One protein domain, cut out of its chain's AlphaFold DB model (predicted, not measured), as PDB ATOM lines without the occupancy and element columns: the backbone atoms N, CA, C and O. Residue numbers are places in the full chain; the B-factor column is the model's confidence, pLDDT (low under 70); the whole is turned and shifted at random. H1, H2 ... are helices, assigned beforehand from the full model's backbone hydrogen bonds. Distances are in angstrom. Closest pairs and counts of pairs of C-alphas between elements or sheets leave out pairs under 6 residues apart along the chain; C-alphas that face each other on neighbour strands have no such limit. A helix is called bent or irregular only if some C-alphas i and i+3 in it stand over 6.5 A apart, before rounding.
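What this domain is: This is residues 604 to 707 of the 708 residues of the protein "LON peptidase N-terminal domain and RING finger protein 3" of Hypsibius dujardini (UniProt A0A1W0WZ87). Two long helices, H1 and H5, run side by side the same way, and H3 sits over one side of this pair, set steeply to both, with short H2 and H4 on opposite sides of H3. The far end of H5 sticks out with residues 701 to 707. The 104 printed residues include five named helices, H1 to H5 in chain order, and no named strand; the class is all helix. The whole is compact, with a radius of gyration of the C-alphas of 14.2 A, yet elongated, spanning 48 by 27 by 23 A.

How they stand to each other: H1, residues 604 to 626, touches H5, residues 681 to 705, at a shallow tilt of 27 degrees; their closest C-alphas, Trp 623 and Ile 696, are 6.0 A apart. H2, residues 631 to 638, is close to but not clearly touching H3, residues 656 to 667; their closest C-alphas, Phe 634 and Val 664, are 7.1 A apart. Residues 658 to 661 of H3 only just touch residues 684 to 688 of H5, with 3 pairs of C-alphas within 8 A, the closest being Ile 658 and Ile 685 at 6.8 A; the tilt is steep, 50 degrees. H4, residues 673 to 676, is apart from H1 and H2. Every O i to N i+4 pair is within hydrogen-bond range in H2 and H3, against 18 of 19 in H1 and 17 of 21 in H5; H4 is too short for such a pair.

Where its parts are: H1 begins at C-alpha 604 (-5.699, -10.502, -54.285) and is 35.0 A long; it is irregular, with C-alphas 604 and 607 7.2 A apart. H3 is 17.0 A long. H5, 37.2 A long, ends at C-alpha 705 (28.032, -21.584, -24.799) and is only just irregular, with C-alphas 687 and 690 7.0 A apart.

The domain as a whole: The C-alphas farthest apart, Glu 604 and Phe 707, are 48.1 A apart. The printed part has no cut; the link from H2 to H3, residues 639 to 655, is long. Residues 705 to 707 have pLDDT under 70.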
ATOM      1  N   GLU A 604      -6.308 -11.741 -54.794       93.44
ATOM      2  CA  GLU A 604      -5.699 -10.502 -54.285       93.44
ATOM      3  C   GLU A 604      -4.632 -10.741 -53.199       93.44
ATOM      4  O   GLU A 604      -3.692  -9.961 -53.062       93.44
ATOM      5  N   ARG A 605      -4.764 -11.825 -52.423       91.75
ATOM      6  CA  ARG A 605      -3.842 -12.205 -51.339       91.75
ATOM      7  C   ARG A 605      -2.761 -13.183 -51.786       91.75
ATOM      8  O   ARG A 605      -1.764 -13.320 -51.084       91.75
ATOM      9  N   LEU A 606      -2.918 -13.835 -52.939       90.94
ATOM     10  CA  LEU A 606      -2.033 -14.905 -53.408       90.94
ATOM     11  C   LEU A 606      -0.554 -14.484 -53.438       90.94
ATOM     12  O   LEU A 606       0.295 -15.204 -52.919       90.94
ATOM     13  N   SER A 607      -0.238 -13.290 -53.948       92.31
ATOM     14  CA  SER A 607       1.138 -12.770 -53.956       92.31
ATOM     15  C   SER A 607       1.709 -12.553 -52.548       92.31
ATOM     16  O   SER A 607       2.883 -12.830 -52.314       92.31
ATOM     17  N   ALA A 608       0.885 -12.098 -51.597       93.69
ATOM     18  CA  ALA A 608       1.295 -11.913 -50.206       93.69
ATOM     19  C   ALA A 608       1.462 -13.256 -49.472       93.69
ATOM     20  O   ALA A 608       2.401 -13.413 -48.695       93.69
ATOM     21  N   ALA A 609       0.601 -14.237 -49.755       91.88
ATOM     22  CA  ALA A 609       0.698 -15.592 -49.217       91.88
ATOM     23  C   ALA A 609       1.945 -16.336 -49.735       91.88
ATOM     24  O   ALA A 609       2.604 -17.028 -48.963       91.88
ATOM     25  N   ILE A 610       2.312 -16.148 -51.010       93.00
ATOM     26  CA  ILE A 610       3.558 -16.682 -51.583       93.00
ATOM     27  C   ILE A 610       4.778 -16.042 -50.911       93.00
ATOM     28  O   ILE A 610       5.653 -16.768 -50.452       93.00
ATOM     29  N   ALA A 611       4.818 -14.712 -50.774       94.38
ATOM     30  CA  ALA A 611       5.923 -14.030 -50.091       94.38
ATOM     31  C   ALA A 611       6.074 -14.478 -48.621       94.38
ATOM     32  O   ALA A 611       7.186 -14.721 -48.155       94.38
ATOM     33  N   LEU A 612       4.951 -14.651 -47.916       94.19
ATOM     34  CA  LEU A 612       4.900 -15.176 -46.551       94.19
ATOM     35  C   LEU A 612       5.427 -16.618 -46.457       94.19
ATOM     36  O   LEU A 612       6.192 -16.937 -45.546       94.19
ATOM     37  N   GLN A 613       5.026 -17.490 -47.389       93.88
ATOM     38  CA  GLN A 613       5.559 -18.848 -47.464       93.88
ATOM     39  C   GLN A 613       7.064 -18.824 -47.728       93.88
ATOM     40  O   GLN A 613       7.792 -19.553 -47.066       93.88
ATOM     41  N   ASP A 614       7.539 -18.010 -48.669       94.25
ATOM     42  CA  ASP A 614       8.952 -17.954 -49.044       94.25
ATOM     43  C   ASP A 614       9.841 -17.528 -47.869       94.25
ATOM     44  O   ASP A 614      10.900 -18.123 -47.656       94.25
ATOM     45  N   GLU A 615       9.390 -16.564 -47.063       93.88
ATOM     46  CA  GLU A 615      10.072 -16.151 -45.835       93.88
ATOM     47  C   GLU A 615      10.137 -17.294 -44.807       93.88
ATOM     48  O   GLU A 615      11.223 -17.688 -44.372       93.88
ATOM     49  N   ILE A 616       8.984 -17.857 -44.430       93.88
ATOM     50  CA  ILE A 616       8.897 -18.819 -43.321       93.88
ATOM     51  C   ILE A 616       9.455 -20.190 -43.718       93.88
ATOM     52  O   ILE A 616      10.182 -20.795 -42.933       93.88
ATOM     53  N   TYR A 617       9.235 -20.650 -44.952       94.38
ATOM     54  CA  TYR A 617       9.869 -21.861 -45.483       94.38
ATOM     55  C   TYR A 617      11.398 -21.743 -45.453       94.38
ATOM     56  O   TYR A 617      12.080 -22.691 -45.071       94.38
ATOM     57  N   SER A 618      11.954 -20.568 -45.780       92.88
ATOM     58  CA  SER A 618      13.405 -20.337 -45.703       92.88
ATOM     59  C   SER A 618      13.928 -20.404 -44.264       92.88
ATOM     60  O   SER A 618      14.986 -20.993 -44.031       92.88
ATOM     61  N   LYS A 619      13.182 -19.867 -43.283       92.44
ATOM     62  CA  LYS A 619      13.504 -20.002 -41.849       92.44
ATOM     63  C   LYS A 619      13.462 -21.471 -41.407       92.44
ATOM     64  O   LYS A 619      14.427 -21.952 -40.817       92.44
ATOM     65  N   VAL A 620      12.392 -22.201 -41.740       91.50
ATOM     66  CA  VAL A 620      12.214 -23.631 -41.406       91.50
ATOM     67  C   VAL A 620      13.338 -24.469 -42.013       91.50
ATOM     68  O   VAL A 620      13.983 -25.240 -41.308       91.50
ATOM     69  N   HIS A 621      13.636 -24.277 -43.299       90.19
ATOM     70  CA  HIS A 621      14.705 -24.990 -43.992       90.19
ATOM     71  C   HIS A 621      16.084 -24.708 -43.368       90.19
ATOM     72  O   HIS A 621      16.896 -25.620 -43.215       90.19
ATOM     73  N   ALA A 622      16.352 -23.464 -42.947       89.12
ATOM     74  CA  ALA A 622      17.574 -23.125 -42.221       89.12
ATOM     75  C   ALA A 622      17.652 -23.816 -40.846       89.12
ATOM     76  O   ALA A 622      18.710 -24.328 -40.488       89.12
ATOM     77  N   TRP A 623      16.547 -23.889 -40.096       88.69
ATOM     78  CA  TRP A 623      16.467 -24.622 -38.824       88.69
ATOM     79  C   TRP A 623      16.701 -26.131 -38.998       88.69
ATOM     80  O   TRP A 623      17.540 -26.700 -38.297       88.69
ATOM     81  N   VAL A 624      16.055 -26.762 -39.985       87.38
ATOM     82  CA  VAL A 624      16.288 -28.174 -40.337       87.38
ATOM     83  C   VAL A 624      17.756 -28.408 -40.721       87.38
ATOM     84  O   VAL A 624      18.356 -29.392 -40.284       87.38
ATOM     85  N   HIS A 625      18.371 -27.493 -41.482       85.12
ATOM     86  CA  HIS A 625      19.783 -27.603 -41.851       85.12
ATOM     87  C   HIS A 625      20.723 -27.465 -40.641       85.12
ATOM     88  O   HIS A 625      21.672 -28.242 -40.518       85.12
ATOM     89  N   LEU A 626      20.476 -26.509 -39.736       82.94
ATOM     90  CA  LEU A 626      21.280 -26.324 -38.519       82.94
ATOM     91  C   LEU A 626      21.260 -27.572 -37.624       82.94
ATOM     92  O   LEU A 626      22.265 -27.901 -36.999       82.94
ATOM     93  N   ARG A 627      20.144 -28.310 -37.612       77.38
ATOM     94  CA  ARG A 627      19.961 -29.518 -36.797       77.38
ATOM     95  C   ARG A 627      20.210 -30.833 -37.553       77.38
ATOM     96  O   ARG A 627      19.772 -31.876 -37.084       77.38
ATOM     97  N   GLN A 628      20.929 -30.838 -38.682       71.25
ATOM     98  CA  GLN A 628      21.121 -32.029 -39.542       71.25
ATOM     99  C   GLN A 628      21.573 -33.318 -38.826       71.25
ATOM    100  O   GLN A 628      21.201 -34.411 -39.256       71.25
ATOM    101  N   HIS A 629      22.361 -33.218 -37.751       70.69
ATOM    102  CA  HIS A 629      22.775 -34.384 -36.964       70.69
ATOM    103  C   HIS A 629      21.636 -34.949 -36.097       70.69
ATOM    104  O   HIS A 629      21.438 -36.164 -36.098       70.69
ATOM    105  N   ASP A 630      20.849 -34.089 -35.442       71.19
ATOM    106  CA  ASP A 630      19.659 -34.472 -34.667       71.19
ATOM    107  C   ASP A 630      18.520 -34.959 -35.580       71.19
ATOM    108  O   ASP A 630      17.797 -35.895 -35.253       71.19
ATOM    109  N   MET A 631      18.363 -34.322 -36.746       76.19
ATOM    110  CA  MET A 631      17.236 -34.521 -37.665       76.19
ATOM    111  C   MET A 631      17.248 -35.876 -38.382       76.19
ATOM    112  O   MET A 631      16.261 -36.232 -39.019       76.19
ATOM    113  N   ARG A 632      18.319 -36.672 -38.264       78.62
ATOM    114  CA  ARG A 632      18.410 -37.988 -38.917       78.62
ATOM    115  C   ARG A 632      17.296 -38.941 -38.478       78.62
ATOM    116  O   ARG A 632      16.651 -39.540 -39.332       78.62
ATOM    117  N   THR A 633      17.027 -39.028 -37.176       78.75
ATOM    118  CA  THR A 633      15.953 -39.878 -36.628       78.75
ATOM    119  C   THR A 633      14.568 -39.394 -37.065       78.75
ATOM    120  O   THR A 633      13.684 -40.200 -37.348       78.75
ATOM    121  N   PHE A 634      14.390 -38.077 -37.194       81.50
ATOM    122  CA  PHE A 634      13.170 -37.470 -37.722       81.50
ATOM    123  C   PHE A 634      12.967 -37.774 -39.210       81.50
ATOM    124  O   PHE A 634      11.847 -38.090 -39.604       81.50
ATOM    125  N   PHE A 635      14.022 -37.758 -40.031       84.12
ATOM    126  CA  PHE A 635      13.938 -38.159 -41.440       84.12
ATOM    127  C   PHE A 635      13.668 -39.658 -41.618       84.12
ATOM    128  O   PHE A 635      12.927 -40.035 -42.523       84.12
ATOM    129  N   GLU A 636      14.223 -40.509 -40.752       80.25
ATOM    130  CA  GLU A 636      13.937 -41.950 -40.734       80.25
ATOM    131  C   GLU A 636      12.472 -42.245 -40.358       80.25
ATOM    132  O   GLU A 636      11.887 -43.191 -40.884       80.25
ATOM    133  N   HIS A 637      11.859 -41.433 -39.487       79.94
ATOM    134  CA  HIS A 637      10.494 -41.655 -38.999       79.94
ATOM    135  C   HIS A 637       9.398 -40.957 -39.831       79.94
ATOM    136  O   HIS A 637       8.380 -41.572 -40.140       79.94
ATOM    137  N   TYR A 638       9.599 -39.689 -40.207       83.38
ATOM    138  CA  TYR A 638       8.616 -38.854 -40.919       83.38
ATOM    139  C   TYR A 638       8.916 -38.664 -42.416       83.38
ATOM    140  O   TYR A 638       8.105 -38.076 -43.133       83.38
ATOM    141  N   GLY A 639      10.060 -39.151 -42.902       84.06
ATOM    142  CA  GLY A 639      10.552 -38.882 -44.254       84.06
ATOM    143  C   GLY A 639      11.308 -37.547 -44.373       84.06
ATOM    144  O   GLY A 639      11.376 -36.773 -43.413       84.06
ATOM    145  N   PRO A 640      11.907 -37.267 -45.548       87.75
ATOM    146  CA  PRO A 640      12.659 -36.036 -45.795       87.75
ATOM    147  C   PRO A 640      11.771 -34.789 -45.679       87.75
ATOM    148  O   PRO A 640      10.556 -34.860 -45.867       87.75
ATOM    149  N   PHE A 641      12.389 -33.635 -45.407       89.81
ATOM    150  CA  PHE A 641      11.679 -32.354 -45.386       89.81
ATOM    151  C   PHE A 641      11.012 -32.085 -46.757       89.81
ATOM    152  O   PHE A 641      11.723 -32.114 -47.764       89.81
ATOM    153  N   PRO A 642       9.683 -31.860 -46.828       91.50
ATOM    154  CA  PRO A 642       8.985 -31.712 -48.105       91.50
ATOM    155  C   PRO A 642       9.320 -30.411 -48.836       91.50
ATOM    156  O   PRO A 642       9.500 -29.370 -48.206       91.50
ATOM    157  N   ASP A 643       9.288 -30.461 -50.169       90.81
ATOM    158  CA  ASP A 643       9.466 -29.288 -51.025       90.81
ATOM    159  C   ASP A 643       8.425 -28.182 -50.768       90.81
ATOM    160  O   ASP A 643       7.281 -28.415 -50.351       90.81
ATOM    161  N   LYS A 644       8.819 -26.945 -51.090       91.12
ATOM    162  CA  LYS A 644       7.957 -25.762 -51.022       91.12
ATOM    163  C   LYS A 644       6.751 -25.922 -51.952       91.12
ATOM    164  O   LYS A 644       6.909 -26.165 -53.146       91.12
ATOM    165  N   ALA A 645       5.547 -25.734 -51.417       88.25
ATOM    166  CA  ALA A 645       4.312 -25.934 -52.171       88.25
ATOM    167  C   ALA A 645       4.020 -24.797 -53.163       88.25
ATOM    168  O   ALA A 645       4.277 -23.624 -52.886       88.25
ATOM    169  N   ASP A 646       3.392 -25.138 -54.287       88.94
ATOM    170  CA  ASP A 646       2.806 -24.162 -55.203       88.94
ATOM    171  C   ASP A 646       1.428 -23.714 -54.684       88.94
ATOM    172  O   ASP A 646       0.436 -24.430 -54.812       88.94
ATOM    173  N   LEU A 647       1.364 -22.514 -54.096       87.44
ATOM    174  CA  LEU A 647       0.117 -21.941 -53.572       87.44
ATOM    175  C   LEU A 647      -0.868 -21.491 -54.665       87.44
ATOM    176  O   LEU A 647      -1.995 -21.121 -54.337       87.44
ATOM    177  N   THR A 648      -0.486 -21.518 -55.949       83.06
ATOM    178  CA  THR A 648      -1.438 -21.310 -57.054       83.06
ATOM    179  C   THR A 648      -2.343 -22.531 -57.261       83.06
ATOM    180  O   THR A 648      -3.453 -22.396 -57.780       83.06
ATOM    181  N   VAL A 649      -1.914 -23.711 -56.796       83.31
ATOM    182  CA  VAL A 649      -2.682 -24.958 -56.840       83.31
ATOM    183  C   VAL A 649      -3.426 -25.152 -55.519       83.31
ATOM    184  O   VAL A 649      -2.833 -25.380 -54.464       83.31
ATOM    185  N   TYR A 650      -4.759 -25.107 -55.571       83.06
ATOM    186  CA  TYR A 650      -5.587 -25.400 -54.401       83.06
ATOM    187  C   TYR A 650      -5.399 -26.852 -53.931       83.06
ATOM    188  O   TYR A 650      -5.541 -27.800 -54.705       83.06
ATOM    189  N   THR A 651      -5.147 -27.019 -52.634       82.38
ATOM    190  CA  THR A 651      -5.031 -28.313 -51.950       82.38
ATOM    191  C   THR A 651      -6.015 -28.365 -50.781       82.38
ATOM    192  O   THR A 651      -6.249 -27.365 -50.112       82.38
ATOM    193  N   VAL A 652      -6.620 -29.533 -50.536       84.56
ATOM    194  CA  VAL A 652      -7.705 -29.684 -49.542       84.56
ATOM    195  C   VAL A 652      -7.213 -29.507 -48.103       84.56
ATOM    196  O   VAL A 652      -7.928 -28.949 -47.271       84.56
ATOM    197  N   ASP A 653      -5.994 -29.962 -47.822       87.00
ATOM    198  CA  ASP A 653      -5.367 -29.920 -46.499       87.00
ATOM    199  C   ASP A 653      -4.141 -28.987 -46.445       87.00
ATOM    200  O   ASP A 653      -3.445 -28.950 -45.434       87.00
ATOM    201  N   GLY A 654      -3.870 -28.219 -47.501       86.00
ATOM    202  CA  GLY A 654      -2.753 -27.274 -47.546       86.00
ATOM    203  C   GLY A 654      -1.357 -27.915 -47.694       86.00
ATOM    204  O   GLY A 654      -1.232 -29.123 -47.902       86.00
ATOM    205  N   PRO A 655      -0.283 -27.103 -47.610       90.19
ATOM    206  CA  PRO A 655       1.098 -27.539 -47.844       90.19
ATOM    207  C   PRO A 655       1.646 -28.592 -46.861       90.19
ATOM    208  O   PRO A 655       1.703 -28.364 -45.652       90.19
ATOM    209  N   THR A 656       2.180 -29.701 -47.388       90.12
ATOM    210  CA  THR A 656       2.756 -30.810 -46.598       90.12
ATOM    211  C   THR A 656       3.952 -30.407 -45.730       90.12
ATOM    212  O   THR A 656       4.123 -30.949 -44.640       90.12
ATOM    213  N   TRP A 657       4.772 -29.439 -46.159       92.06
ATOM    214  CA  TRP A 657       5.931 -28.981 -45.376       92.06
ATOM    215  C   TRP A 657       5.521 -28.377 -44.019       92.06
ATOM    216  O   TRP A 657       6.244 -28.526 -43.032       92.06
ATOM    217  N   ILE A 658       4.330 -27.767 -43.933       92.19
ATOM    218  CA  ILE A 658       3.773 -27.232 -42.680       92.19
ATOM    219  C   ILE A 658       3.437 -28.384 -41.730       92.19
ATOM    220  O   ILE A 658       3.780 -28.341 -40.554       92.19
ATOM    221  N   TRP A 659       2.815 -29.442 -42.250       93.69
ATOM    222  CA  TRP A 659       2.454 -30.637 -41.485       93.69
ATOM    223  C   TRP A 659       3.667 -31.423 -40.991       93.69
ATOM    224  O   TRP A 659       3.668 -31.892 -39.854       93.69
ATOM    225  N   TRP A 660       4.727 -31.497 -41.796       92.56
ATOM    226  CA  TRP A 660       6.003 -32.069 -41.370       92.56
ATOM    227  C   TRP A 660       6.614 -31.242 -40.230       92.56
ATOM    228  O   TRP A 660       7.012 -31.785 -39.202       92.56
ATOM    229  N   THR A 661       6.600 -29.910 -40.366       91.19
ATOM    230  CA  THR A 661       7.082 -28.986 -39.323       91.19
ATOM    231  C   THR A 661       6.273 -29.135 -38.031       91.19
ATOM    232  O   THR A 661       6.856 -29.193 -36.951       91.19
ATOM    233  N   ALA A 662       4.948 -29.280 -38.132       91.50
ATOM    234  CA  ALA A 662       4.054 -29.516 -37.000       91.50
ATOM    235  C   ALA A 662       4.369 -30.827 -36.258       91.50
ATOM    236  O   ALA A 662       4.420 -30.830 -35.028       91.50
ATOM    237  N   ALA A 663       4.644 -31.912 -36.990       89.44
ATOM    238  CA  ALA A 663       4.985 -33.215 -36.418       89.44
ATOM    239  C   ALA A 663       6.307 -33.188 -35.627       89.44
ATOM    240  O   ALA A 663       6.380 -33.662 -34.487       89.44
ATOM    241  N   VAL A 664       7.348 -32.568 -36.196       88.25
ATOM    242  CA  VAL A 664       8.644 -32.419 -35.516       88.25
ATOM    243  C   VAL A 664       8.526 -31.472 -34.317       88.25
ATOM    244  O   VAL A 664       8.974 -31.818 -33.225       88.25
ATOM    245  N   ALA A 665       7.848 -30.329 -34.466       87.31
ATOM    246  CA  ALA A 665       7.597 -29.392 -33.368       87.31
ATOM    247  C   ALA A 665       6.810 -30.043 -32.211       87.31
ATOM    248  O   ALA A 665       7.156 -29.847 -31.046       87.31
ATOM    249  N   SER A 666       5.815 -30.882 -32.519       86.06
ATOM    250  CA  SER A 666       5.065 -31.649 -31.515       86.06
ATOM    251  C   SER A 666       5.955 -32.600 -30.718       86.06
ATOM    252  O   SER A 666       5.793 -32.724 -29.506       86.06
ATOM    253  N   THR A 667       6.921 -33.246 -31.376       83.31
ATOM    254  CA  THR A 667       7.891 -34.131 -30.710       83.31
ATOM    255  C   THR A 667       8.847 -33.351 -29.799       83.31
ATOM    256  O   THR A 667       9.318 -33.878 -28.795       83.31
ATOM    257  N   LEU A 668       9.086 -32.072 -30.105       83.00
ATOM    258  CA  LEU A 668       9.845 -31.130 -29.274       83.00
ATOM    259  C   LEU A 668       8.988 -30.461 -28.172       83.00
ATOM    260  O   LEU A 668       9.460 -29.555 -27.493       83.00
ATOM    261  N   GLY A 669       7.745 -30.913 -27.965       81.38
ATOM    262  CA  GLY A 669       6.859 -30.453 -26.888       81.38
ATOM    263  C   GLY A 669       6.000 -29.227 -27.220       81.38
ATOM    264  O   GLY A 669       5.258 -28.755 -26.355       81.38
ATOM    265  N   VAL A 670       6.052 -28.720 -28.454       84.62
ATOM    266  CA  VAL A 670       5.190 -27.618 -28.908       84.62
ATOM    267  C   VAL A 670       3.771 -28.137 -29.112       84.62
ATOM    268  O   VAL A 670       3.548 -29.108 -29.832       84.62
ATOM    269  N   GLN A 671       2.785 -27.468 -28.521       82.62
ATOM    270  CA  GLN A 671       1.381 -27.762 -28.797       82.62
ATOM    271  C   GLN A 671       1.066 -27.373 -30.246       82.62
ATOM    272  O   GLN A 671       1.121 -26.201 -30.580       82.62
ATOM    273  N   THR A 672       0.763 -28.337 -31.116       83.81
ATOM    274  CA  THR A 672       0.434 -28.072 -32.534       83.81
ATOM    275  C   THR A 672      -0.911 -28.661 -32.963       83.81
ATOM    276  O   THR A 672      -1.319 -28.472 -34.109       83.81
ATOM    277  N   ALA A 673      -1.644 -29.328 -32.063       79.56
ATOM    278  CA  ALA A 673      -2.931 -29.959 -32.363       79.56
ATOM    279  C   ALA A 673      -3.970 -28.966 -32.924       79.56
ATOM    280  O   ALA A 673      -4.675 -29.287 -33.883       79.56
ATOM    281  N   ASP A 674      -3.999 -27.727 -32.419       83.00
ATOM    282  CA  ASP A 674      -4.902 -26.665 -32.892       83.00
ATOM    283  C   ASP A 674      -4.692 -26.315 -34.379       83.00
ATOM    284  O   ASP A 674      -5.633 -25.921 -35.071       83.00
ATOM    285  N   THR A 675      -3.487 -26.538 -34.921       88.75
ATOM    286  CA  THR A 675      -3.192 -26.286 -36.345       88.75
ATOM    287  C   THR A 675      -3.971 -27.207 -37.291       88.75
ATOM    288  O   THR A 675      -4.191 -26.836 -38.446       88.75
ATOM    289  N   LEU A 676      -4.441 -28.373 -36.813       90.12
ATOM    290  CA  LEU A 676      -5.324 -29.256 -37.582       90.12
ATOM    291  C   LEU A 676      -6.721 -28.652 -37.775       90.12
ATOM    292  O   LEU A 676      -7.345 -28.917 -38.802       90.12
ATOM    293  N   ALA A 677      -7.211 -27.863 -36.813       91.62
ATOM    294  CA  ALA A 677      -8.537 -27.249 -36.870       91.62
ATOM    295  C   ALA A 677      -8.578 -26.026 -37.801       91.62
ATOM    296  O   ALA A 677      -9.599 -25.769 -38.438       91.62
ATOM    297  N   GLU A 678      -7.469 -25.286 -37.879       93.44
ATOM    298  CA  GLU A 678      -7.336 -24.086 -38.703       93.44
ATOM    299  C   GLU A 678      -7.546 -24.400 -40.196       93.44
ATOM    300  O   GLU A 678      -6.990 -25.364 -40.727       93.44
ATOM    301  N   THR A 679      -8.322 -23.567 -40.894       92.88
ATOM    302  CA  THR A 679      -8.612 -23.679 -42.337       92.88
ATOM    303  C   THR A 679      -7.913 -22.611 -43.177       92.88
ATOM    304  O   THR A 679      -7.906 -22.693 -44.404       92.88
ATOM    305  N   ASN A 680      -7.363 -21.573 -42.549       92.69
ATOM    306  CA  ASN A 680      -6.626 -20.512 -43.212       92.69
ATOM    307  C   ASN A 680      -5.136 -20.879 -43.319       92.69
ATOM    308  O   ASN A 680      -4.404 -20.895 -42.326       92.69
ATOM    309  N   VAL A 681      -4.682 -21.142 -44.546       90.69
ATOM    310  CA  VAL A 681      -3.291 -21.530 -44.835       90.69
ATOM    311  C   VAL A 681      -2.293 -20.455 -44.390       90.69
ATOM    312  O   VAL A 681      -1.260 -20.794 -43.823       90.69
ATOM    313  N   GLU A 682      -2.593 -19.163 -44.569       91.25
ATOM    314  CA  GLU A 682      -1.696 -18.077 -44.144       91.25
ATOM    315  C   GLU A 682      -1.544 -18.018 -42.616       91.25
ATOM    316  O   GLU A 682      -0.438 -17.810 -42.116       91.25
ATOM    317  N   THR A 683      -2.632 -18.232 -41.867       91.50
ATOM    318  CA  THR A 683      -2.598 -18.316 -40.399       91.50
ATOM    319  C   THR A 683      -1.764 -19.512 -39.944       91.50
ATOM    320  O   THR A 683      -0.907 -19.368 -39.072       91.50
ATOM    321  N   ARG A 684      -1.940 -20.677 -40.585       91.56
ATOM    322  CA  ARG A 684      -1.161 -21.888 -40.284       91.56
ATOM    323  C   ARG A 684       0.327 -21.729 -40.611       91.56
ATOM    324  O   ARG A 684       1.157 -22.223 -39.859       91.56
ATOM    325  N   ILE A 685       0.673 -21.016 -41.687       90.31
ATOM    326  CA  ILE A 685       2.066 -20.677 -42.019       90.31
ATOM    327  C   ILE A 685       2.678 -19.797 -40.917       90.31
ATOM    328  O   ILE A 685       3.759 -20.109 -40.422       90.31
ATOM    329  N   ARG A 686       1.977 -18.736 -40.484       90.88
ATOM    330  CA  ARG A 686       2.461 -17.817 -39.430       90.88
ATOM    331  C   ARG A 686       2.699 -18.500 -38.088       90.88
ATOM    332  O   ARG A 686       3.604 -18.087 -37.374       90.88
ATOM    333  N   TYR A 687       1.934 -19.544 -37.770       87.81
ATOM    334  CA  TYR A 687       2.047 -20.288 -36.512       87.81
ATOM    335  C   TYR A 687       3.479 -20.755 -36.196       87.81
ATOM    336  O   TYR A 687       3.887 -20.783 -35.038       87.81
ATOM    337  N   PHE A 688       4.259 -21.100 -37.223       85.88
ATOM    338  CA  PHE A 688       5.612 -21.631 -37.054       85.88
ATOM    339  C   PHE A 688       6.714 -20.564 -37.049       85.88
ATOM    340  O   PHE A 688       7.863 -20.907 -36.775       85.88
ATOM    341  N   ASP A 689       6.399 -19.290 -37.306       87.31
ATOM    342  CA  ASP A 689       7.414 -18.234 -37.408       87.31
ATOM    343  C   ASP A 689       8.105 -17.965 -36.059       87.31
ATOM    344  O   ASP A 689       9.334 -18.013 -35.960       87.31
ATOM    345  N   ASP A 690       7.311 -17.790 -34.998       81.62
ATOM    346  CA  ASP A 690       7.804 -17.570 -33.632       81.62
ATOM    347  C   ASP A 690       8.561 -18.795 -33.092       81.62
ATOM    348  O   ASP A 690       9.628 -18.656 -32.484       81.62
ATOM    349  N   PHE A 691       8.043 -20.003 -33.352       83.81
ATOM    350  CA  PHE A 691       8.674 -21.265 -32.951       83.81
ATOM    351  C   PHE A 691      10.058 -21.428 -33.588       83.81
ATOM    352  O   PHE A 691      11.057 -21.579 -32.881       83.81
ATOM    353  N   VAL A 692      10.136 -21.353 -34.919       86.44
ATOM    354  CA  VAL A 692      11.388 -21.568 -35.655       86.44
ATOM    355  C   VAL A 692      12.401 -20.466 -35.359       86.44
ATOM    356  O   VAL A 692      13.586 -20.751 -35.186       86.44
ATOM    357  N   THR A 693      11.953 -19.214 -35.237       86.56
ATOM    358  CA  THR A 693      12.827 -18.100 -34.848       86.56
ATOM    359  C   THR A 693      13.425 -18.328 -33.457       86.56
ATOM    360  O   THR A 693      14.635 -18.169 -33.281       86.56
ATOM    361  N   SER A 694      12.616 -18.777 -32.491       84.25
ATOM    362  CA  SER A 694      13.073 -19.094 -31.130       84.25
ATOM    363  C   SER A 694      14.085 -20.244 -31.112       84.25
ATOM    364  O   SER A 694      15.150 -20.110 -30.512       84.25
ATOM    365  N   GLU A 695      13.814 -21.336 -31.829       84.81
ATOM    366  CA  GLU A 695      14.719 -22.489 -31.943       84.81
ATOM    367  C   GLU A 695      16.070 -22.135 -32.588       84.81
ATOM    368  O   GLU A 695      17.121 -22.564 -32.109       84.81
ATOM    369  N   ILE A 696      16.075 -21.322 -33.654       84.12
ATOM    370  CA  ILE A 696      17.317 -20.856 -34.296       84.12
ATOM    371  C   ILE A 696      18.146 -20.006 -33.324       84.12
ATOM    372  O   ILE A 696      19.375 -20.117 -33.299       84.12
ATOM    373  N   ILE A 697      17.496 -19.159 -32.519       83.25
ATOM    374  CA  ILE A 697      18.167 -18.338 -31.503       83.25
ATOM    375  C   ILE A 697      18.742 -19.225 -30.392       83.25
ATOM    376  O   ILE A 697      19.923 -19.091 -30.077       83.25
ATOM    377  N   LEU A 698      17.961 -20.166 -29.850       81.81
ATOM    378  CA  LEU A 698      18.409 -21.101 -28.812       81.81
ATOM    379  C   LEU A 698      19.598 -21.950 -29.277       81.81
ATOM    380  O   LEU A 698      20.596 -22.048 -28.565       81.81
ATOM    381  N   HIS A 699      19.548 -22.493 -30.495       80.44
ATOM    382  CA  HIS A 699      20.658 -23.259 -31.062       80.44
ATOM    383  C   HIS A 699      21.939 -22.415 -31.190       80.44
ATOM    384  O   HIS A 699      23.025 -22.887 -30.855       80.44
ATOM    385  N   ARG A 700      21.828 -21.142 -31.602       81.69
ATOM    386  CA  ARG A 700      22.974 -20.213 -31.655       81.69
ATOM    387  C   ARG A 700      23.516 -19.854 -30.273       81.69
ATOM    388  O   ARG A 700      24.726 -19.736 -30.129       81.69
ATOM    389  N   ILE A 701      22.652 -19.682 -29.269       82.25
ATOM    390  CA  ILE A 701      23.069 -19.422 -27.882       82.25
ATOM    391  C   ILE A 701      23.825 -20.631 -27.323       82.25
ATOM    392  O   ILE A 701      24.906 -20.453 -26.767       82.25
ATOM    393  N   ASN A 702      23.314 -21.847 -27.528       79.06
ATOM    394  CA  ASN A 702      23.980 -23.071 -27.084       79.06
ATOM    395  C   ASN A 702      25.334 -23.258 -27.785       79.06
ATOM    396  O   ASN A 702      26.333 -23.465 -27.111       79.06
ATOM    397  N   ALA A 703      25.409 -23.049 -29.105       76.44
ATOM    398  CA  ALA A 703      26.672 -23.116 -29.845       76.44
ATOM    399  C   ALA A 703      27.713 -22.067 -29.395       76.44
ATOM    400  O   ALA A 703      28.911 -22.313 -29.493       76.44
ATOM    401  N   LEU A 704      27.278 -20.901 -28.896       75.19
ATOM    402  CA  LEU A 704      28.165 -19.911 -28.270       75.19
ATOM    403  C   LEU A 704      28.590 -20.322 -26.853       75.19
ATOM    404  O   LEU A 704      29.701 -19.999 -26.446       75.19
ATOM    405  N   HIS A 705      27.730 -21.033 -26.122       69.56
ATOM    406  CA  HIS A 705      28.032 -21.584 -24.799       69.56
ATOM    407  C   HIS A 705      28.984 -22.785 -24.852       69.56
ATOM    408  O   HIS A 705      29.838 -22.894 -23.984       69.56
ATOM    409  N   ASP A 706      28.881 -23.637 -25.874       64.50
ATOM    410  CA  ASP A 706      29.795 -24.767 -26.111       64.50
ATOM    411  C   ASP A 706      31.170 -24.318 -26.656       64.50
ATOM    412  O   ASP A 706      32.125 -25.095 -26.678       64.50
ATOM    413  N   PHE A 707      31.275 -23.067 -27.122       57.97
ATOM    414  CA  PHE A 707      32.512 -22.452 -27.621       57.97
ATOM    415  C   PHE A 707      33.282 -21.661 -26.541       57.97
ATOM    416  O   PHE A 707      34.433 -21.285 -26.776       57.97
TER     417      PHE A 707